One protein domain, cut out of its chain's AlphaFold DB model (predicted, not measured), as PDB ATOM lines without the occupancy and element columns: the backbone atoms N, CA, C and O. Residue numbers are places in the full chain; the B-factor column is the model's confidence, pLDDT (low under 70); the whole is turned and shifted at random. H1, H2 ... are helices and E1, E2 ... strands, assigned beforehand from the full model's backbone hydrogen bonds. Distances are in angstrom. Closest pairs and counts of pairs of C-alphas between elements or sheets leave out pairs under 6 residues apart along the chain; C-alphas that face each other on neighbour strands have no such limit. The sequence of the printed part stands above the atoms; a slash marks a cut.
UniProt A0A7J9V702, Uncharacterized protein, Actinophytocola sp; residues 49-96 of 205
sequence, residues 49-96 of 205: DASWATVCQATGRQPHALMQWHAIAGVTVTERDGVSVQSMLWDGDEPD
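AT A GLANCE: This is residues 49 to 96 of the 205 residues of an uncharacterized protein of Actinophytocola sp (UniProt A0A7J9V702). A narrow hairpin of two antiparallel strands, E1 and E2, makes an arm at one end of a small head of two short helices, H1 and H2, and loops. The printed part has 48 residues, under half in named elements, in the order H1, H2, E1, E2; the class is mixed. It is only just loose, close to compact, with a radius of gyration of the C-alphas of 11.7 A, and spans 34 by 20 by 18 A.

HOW THE PARTS SIT: E1, residues 76 to 80, and E2, residues 83 to 87, form a hairpin, antiparallel at 144 degrees; N 78 and O 85, 2.9 A apart, are within hydrogen-bond range. H2, residues 69 to 72, touches H1, residues 52 to 58; the closest C-alphas, of Cys 56 and Ile 72, are 5.6 A apart. H1 is apart from both strands, and H2 from E2. Every O i to N i+4 pair in H1 is within hydrogen-bond range; H2 is too short for one.

IN THESE COORDINATES: From first to last C-alpha, E1 measures 11.9 A, E2 12.1 A, H1 9.8 A and H2 5.3 A. C-alpha 52 is at (34.994, -11.820, 5.214), C-alpha 87 at (28.435, -19.156, 20.209).

THE WHOLE: The C-alphas farthest apart, of Asp 49 and Gly 82, are 36.2 A apart. The printed part has no cut and no long link. Residues 76 to 87 have pLDDT under 70.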
ATOM      1  N   ASP A  49      31.029  -2.547   7.542       85.44
ATOM      2  CA  ASP A  49      32.364  -1.944   7.401       85.44
ATOM      3  C   ASP A  49      33.534  -2.962   7.387       85.44
ATOM      4  O   ASP A  49      34.707  -2.593   7.494       85.44
ATOM      5  N   ALA A  50      33.246  -4.259   7.270       89.88
ATOM      6  CA  ALA A  50      34.199  -5.364   7.326       89.88
ATOM      7  C   ALA A  50      34.206  -6.230   6.053       89.88
ATOM      8  O   ALA A  50      33.273  -6.282   5.253       89.88
ATOM      9  N   SER A  51      35.296  -6.983   5.884       91.12
ATOM     10  CA  SER A  51      35.404  -8.030   4.866       91.12
ATOM     11  C   SER A  51      35.304  -9.414   5.502       91.12
ATOM     12  O   SER A  51      35.653  -9.601   6.668       91.12
ATOM     13  N   TRP A  52      34.945 -10.436   4.724       94.25
ATOM     14  CA  TRP A  52      34.994 -11.820   5.214       94.25
ATOM     15  C   TRP A  52      36.409 -12.239   5.649       94.25
ATOM     16  O   TRP A  52      36.559 -13.057   6.555       94.25
ATOM     17  N   ALA A  53      37.453 -11.664   5.042       94.25
ATOM     18  CA  ALA A  53      38.833 -11.888   5.465       94.25
ATOM     19  C   ALA A  53      39.110 -11.282   6.850       94.25
ATOM     20  O   ALA A  53      39.768 -11.921   7.670       94.25
ATOM     21  N   THR A  54      38.557 -10.101   7.139       94.38
ATOM     22  CA  THR A  54      38.607  -9.470   8.468       94.38
ATOM     23  C   THR A  54      37.909 -10.340   9.511       94.38
ATOM     24  O   THR A  54      38.472 -10.587  10.574       94.38
ATOM     25  N   VAL A  55      36.733 -10.887   9.182       94.25
ATOM     26  CA  VAL A  55      36.006 -11.817  10.065       94.25
ATOM     27  C   VAL A  55      36.830 -13.075  10.331       94.25
ATOM     28  O   VAL A  55      36.946 -13.510  11.475       94.25
ATOM     29  N   CYS A  56      37.472 -13.638   9.303       95.12
ATOM     30  CA  CYS A  56      38.370 -14.778   9.479       95.12
ATOM     31  C   CYS A  56      39.525 -14.451  10.435       95.12
ATOM     32  O   CYS A  56      39.784 -15.210  11.364       95.12
ATOM     33  N   GLN A  57      40.185 -13.305  10.255       94.38
ATOM     34  CA  GLN A  57      41.277 -12.873  11.131       94.38
ATOM     35  C   GLN A  57      40.815 -12.714  12.586       94.38
ATOM     36  O   GLN A  57      41.472 -13.233  13.488       94.38
ATOM     37  N   ALA A  58      39.671 -12.063  12.808       93.19
ATOM     38  CA  ALA A  58      39.113 -11.836  14.142       93.19
ATOM     39  C   ALA A  58      38.742 -13.142  14.868       93.19
ATOM     40  O   ALA A  58      38.905 -13.259  16.078       93.19
ATOM     41  N   THR A  59      38.290 -14.149  14.122       93.06
ATOM     42  CA  THR A  59      37.823 -15.437  14.663       93.06
ATOM     43  C   THR A  59      38.889 -16.538  14.645       93.06
ATOM     44  O   THR A  59      38.596 -17.695  14.960       93.06
ATOM     45  N   GLY A  60      40.130 -16.208  14.263       93.25
ATOM     46  CA  GLY A  60      41.235 -17.168  14.161       93.25
ATOM     47  C   GLY A  60      41.064 -18.200  13.038       93.25
ATOM     48  O   GLY A  60      41.596 -19.308  13.120       93.25
ATOM     49  N   ARG A  61      40.294 -17.870  11.996       94.06
ATOM     50  CA  ARG A  61      40.048 -18.705  10.814       94.06
ATOM     51  C   ARG A  61      40.916 -18.258   9.640       94.06
ATOM     52  O   ARG A  61      41.375 -17.124   9.569       94.06
ATOM     53  N   GLN A  62      41.136 -19.168   8.696       95.44
ATOM     54  CA  GLN A  62      41.866 -18.877   7.463       95.44
ATOM     55  C   GLN A  62      40.881 -18.548   6.335       95.44
ATOM     56  O   GLN A  62      39.992 -19.361   6.080       95.44
ATOM     57  N   PRO A  63      41.016 -17.401   5.647       95.56
ATOM     58  CA  PRO A  63      40.162 -17.082   4.511       95.56
ATOM     59  C   PRO A  63      40.458 -18.007   3.323       95.56
ATOM     60  O   PRO A  63      41.613 -18.260   2.982       95.56
ATOM     61  N   HIS A  64      39.408 -18.499   2.666       93.56
ATOM     62  CA  HIS A  64      39.512 -19.302   1.444       93.56
ATOM     63  C   HIS A  64      38.246 -19.164   0.585       93.56
ATOM     64  O   HIS A  64      37.174 -18.854   1.093       93.56
ATOM     65  N   ALA A  65      38.329 -19.442  -0.721       90.12
ATOM     66  CA  ALA A  65      37.227 -19.204  -1.671       90.12
ATOM     67  C   ALA A  65      35.917 -19.966  -1.353       90.12
ATOM     68  O   ALA A  65      34.817 -19.549  -1.725       90.12
ATOM     69  N   LEU A  66      36.021 -21.094  -0.646       89.62
ATOM     70  CA  LEU A  66      34.884 -21.948  -0.283       89.62
ATOM     71  C   LEU A  66      34.335 -21.684   1.125       89.62
ATOM     72  O   LEU A  66      33.435 -22.402   1.564       89.62
ATOM     73  N   MET A  67      34.848 -20.671   1.829       92.56
ATOM     74  CA  MET A  67      34.424 -20.379   3.195       92.56
ATOM     75  C   MET A  67      32.927 -20.055   3.257       92.56
ATOM     76  O   MET A  67      32.326 -19.562   2.294       92.56
ATOM     77  N   GLN A  68      32.316 -20.381   4.389       90.88
ATOM     78  CA  GLN A  68      30.893 -20.188   4.640       90.88
ATOM     79  C   GLN A  68      30.723 -19.293   5.856       90.88
ATOM     80  O   GLN A  68      31.443 -19.474   6.837       90.88
ATOM     81  N   TRP A  69      29.758 -18.370   5.800       90.81
ATOM     82  CA  TRP A  69      29.551 -17.377   6.854       90.81
ATOM     83  C   TRP A  69      29.447 -18.017   8.243       90.81
ATOM     84  O   TRP A  69      30.237 -17.699   9.123       90.81
ATOM     85  N   HIS A  70      28.560 -19.004   8.409       87.62
ATOM     86  CA  HIS A  70      28.357 -19.703   9.684       87.62
ATOM     87  C   HIS A  70      29.649 -20.314  10.253       87.62
ATOM     88  O   HIS A  70      29.857 -20.308  11.463       87.62
ATOM     89  N   ALA A  71      30.545 -20.803   9.390       89.44
ATOM     90  CA  ALA A  71      31.808 -21.398   9.808       89.44
ATOM     91  C   ALA A  71      32.834 -20.339  10.238       89.44
ATOM     92  O   ALA A  71      33.557 -20.553  11.212       89.44
ATOM     93  N   ILE A  72      32.897 -19.204   9.529       92.94
ATOM     94  CA  ILE A  72      33.872 -18.145   9.819       92.94
ATOM     95  C   ILE A  72      33.420 -17.220  10.947       92.94
ATOM     96  O   ILE A  72      34.247 -16.838  11.757       92.94
ATOM     97  N   ALA A  73      32.124 -16.937  11.081       90.25
ATOM     98  CA  ALA A  73      31.570 -16.184  12.209       90.25
ATOM     99  C   ALA A  73      31.562 -17.010  13.512       90.25
ATOM    100  O   ALA A  73      31.279 -16.498  14.596       90.25
ATOM    101  N   GLY A  74      31.894 -18.302  13.416       82.69
ATOM    102  CA  GLY A  74      31.974 -19.205  14.553       82.69
ATOM    103  C   GLY A  74      30.614 -19.604  15.107       82.69
ATOM    104  O   GLY A  74      30.564 -19.975  16.275       82.69
ATOM    105  N   VAL A  75      29.549 -19.556  14.291       73.38
ATOM    106  CA  VAL A  75      28.201 -19.996  14.671       73.38
ATOM    107  C   VAL A  75      28.249 -21.492  14.946       73.38
ATOM    108  O   VAL A  75      28.150 -22.328  14.047       73.38
ATOM    109  N   THR A  76      28.433 -21.826  16.216       64.19
ATOM    110  CA  THR A  76      28.479 -23.206  16.684       64.19
ATOM    111  C   THR A  76      27.371 -23.383  17.700       64.19
ATOM    112  O   THR A  76      27.310 -22.652  18.690       64.19
ATOM    113  N   VAL A  77      26.488 -24.349  17.456       62.62
ATOM    114  CA  VAL A  77      25.537 -24.794  18.472       62.62
ATOM    115  C   VAL A  77      26.293 -25.747  19.382       62.62
ATOM    116  O   VAL A  77      26.688 -26.832  18.961       62.62
ATOM    117  N   THR A  78      26.538 -25.321  20.615       59.34
ATOM    118  CA  THR A  78      27.070 -26.198  21.660       59.34
ATOM    119  C   THR A  78      25.951 -26.514  22.639       59.34
ATOM    120  O   THR A  78      25.235 -25.615  23.076       59.34
ATOM    121  N   GLU A  79      25.761 -27.790  22.961       54.41
ATOM    122  CA  GLU A  79      24.860 -28.181  24.043       54.41
ATOM    123  C   GLU A  79      25.601 -28.042  25.370       54.41
ATOM    124  O   GLU A  79      26.579 -28.747  25.631       54.41
ATOM    125  N   ARG A  80      25.140 -27.118  26.213       55.25
ATOM    126  CA  ARG A  80      25.610 -26.977  27.592       55.25
ATOM    127  C   ARG A  80      24.406 -27.116  28.513       55.25
ATOM    128  O   ARG A  80      23.451 -26.359  28.384       55.25
ATOM    129  N   ASP A  81      24.431 -28.109  29.399       69.94
ATOM    130  CA  ASP A  81      23.353 -28.386  30.363       69.94
ATOM    131  C   ASP A  81      21.961 -28.586  29.717       69.94
ATOM    132  O   ASP A  81      20.939 -28.174  30.262       69.94
ATOM    133  N   GLY A  82      21.905 -29.206  28.530       65.50
ATOM    134  CA  GLY A  82      20.656 -29.424  27.784       65.50
ATOM    135  C   GLY A  82      20.100 -28.175  27.087       65.50
ATOM    136  O   GLY A  82      19.000 -28.217  26.538       65.50
ATOM    137  N   VAL A  83      20.851 -27.070  27.089       49.56
ATOM    138  CA  VAL A  83      20.521 -25.834  26.374       49.56
ATOM    139  C   VAL A  83      21.421 -25.709  25.148       49.56
ATOM    140  O   VAL A  83      22.647 -25.774  25.253       49.56
ATOM    141  N   SER A  84      20.816 -25.500  23.978       59.12
ATOM    142  CA  SER A  84      21.535 -25.140  22.757       59.12
ATOM    143  C   SER A  84      22.031 -23.694  22.864       59.12
ATOM    144  O   SER A  84      21.234 -22.758  22.783       59.12
ATOM    145  N   VAL A  85      23.337 -23.504  23.048       56.16
ATOM    146  CA  VAL A  85      23.972 -22.182  23.068       56.16
ATOM    147  C   VAL A  85      24.600 -21.924  21.707       56.16
ATOM    148  O   VAL A  85      25.484 -22.666  21.273       56.16
ATOM    149  N   GLN A  86      24.154 -20.862  21.038       64.44
ATOM    150  CA  GLN A  86      24.840 -20.332  19.866       64.44
ATOM    151  C   GLN A  86      26.028 -19.498  20.346       64.44
ATOM    152  O   GLN A  86      25.851 -18.437  20.941       64.44
ATOM    153  N   SER A  87      27.242 -19.996  20.119       61.66
ATOM    154  CA  SER A  87      28.435 -19.156  20.209       61.66
ATOM    155  C   SER A  87      28.590 -18.423  18.884       61.66
ATOM    156  O   SER A  87      28.493 -19.051  17.834       61.66
ATOM    157  N   MET A  88      28.806 -17.111  18.940       71.75
ATOM    158  CA  MET A  88      29.302 -16.314  17.823       71.75
ATOM    159  C   MET A  88      30.682 -15.811  18.240       71.75
ATOM    160  O   MET A  88      30.824 -15.200  19.298       71.75
ATOM    161  N   LEU A  89      31.711 -16.152  17.463       85.25
ATOM    162  CA  LEU A  89      33.073 -15.646  17.686       85.25
ATOM    163  C   LEU A  89      33.239 -14.237  17.109       85.25
ATOM    164  O   LEU A  89      34.146 -13.513  17.506       85.25
ATOM    165  N   TRP A  90      32.380 -13.881  16.157       88.56
ATOM    166  CA  TRP A  90      32.256 -12.552  15.586       88.56
ATOM    167  C   TRP A  90      31.133 -11.788  16.294       88.56
ATOM    168  O   TRP A  90      30.026 -12.310  16.411       88.56
ATOM    169  N   ASP A  91      31.424 -10.580  16.768       86.94
ATOM    170  CA  ASP A  91      30.494  -9.701  17.491       86.94
ATOM    171  C   ASP A  91      29.999  -8.506  16.653       86.94
ATOM    172  O   ASP A  91      29.229  -7.685  17.155       86.94
ATOM    173  N   GLY A  92      30.423  -8.412  15.389       86.50
ATOM    174  CA  GLY A  92      29.960  -7.410  14.428       86.50
ATOM    175  C   GLY A  92      28.740  -7.855  13.616       86.50
ATOM    176  O   GLY A  92      28.135  -8.897  13.873       86.50
ATOM    177  N   ASP A  93      28.412  -7.070  12.589       88.44
ATOM    178  CA  ASP A  93      27.245  -7.311  11.736       88.44
ATOM    179  C   ASP A  93      27.354  -8.597  10.901       88.44
ATOM    180  O   ASP A  93      28.444  -9.118  10.631       88.44
ATOM    181  N   GLU A  94      26.197  -9.103  10.476       87.81
ATOM    182  CA  GLU A  94      26.078 -10.193   9.509       87.81
ATOM    183  C   GLU A  94      26.167  -9.668   8.061       87.81
ATOM    184  O   GLU A  94      25.965  -8.476   7.819       87.81
ATOM    185  N   PRO A  95      26.470 -10.533   7.071       89.44
ATOM    186  CA  PRO A  95      26.456 -10.141   5.680       89.44
ATOM    187  C   PRO A  95      25.073  -9.665   5.261       89.44
ATOM    188  O   PRO A  95      24.067 -10.306   5.567       89.44
ATOM    189  N   ASP A  96      25.044  -8.601   4.473       85.94
ATOM    190  CA  ASP A  96      23.823  -8.093   3.864       85.94
ATOM    191  C   ASP A  96      23.415  -8.990   2.679       85.94
ATOM    192  O   ASP A  96      23.817  -8.800   1.525       85.94
TER     193      ASP A  96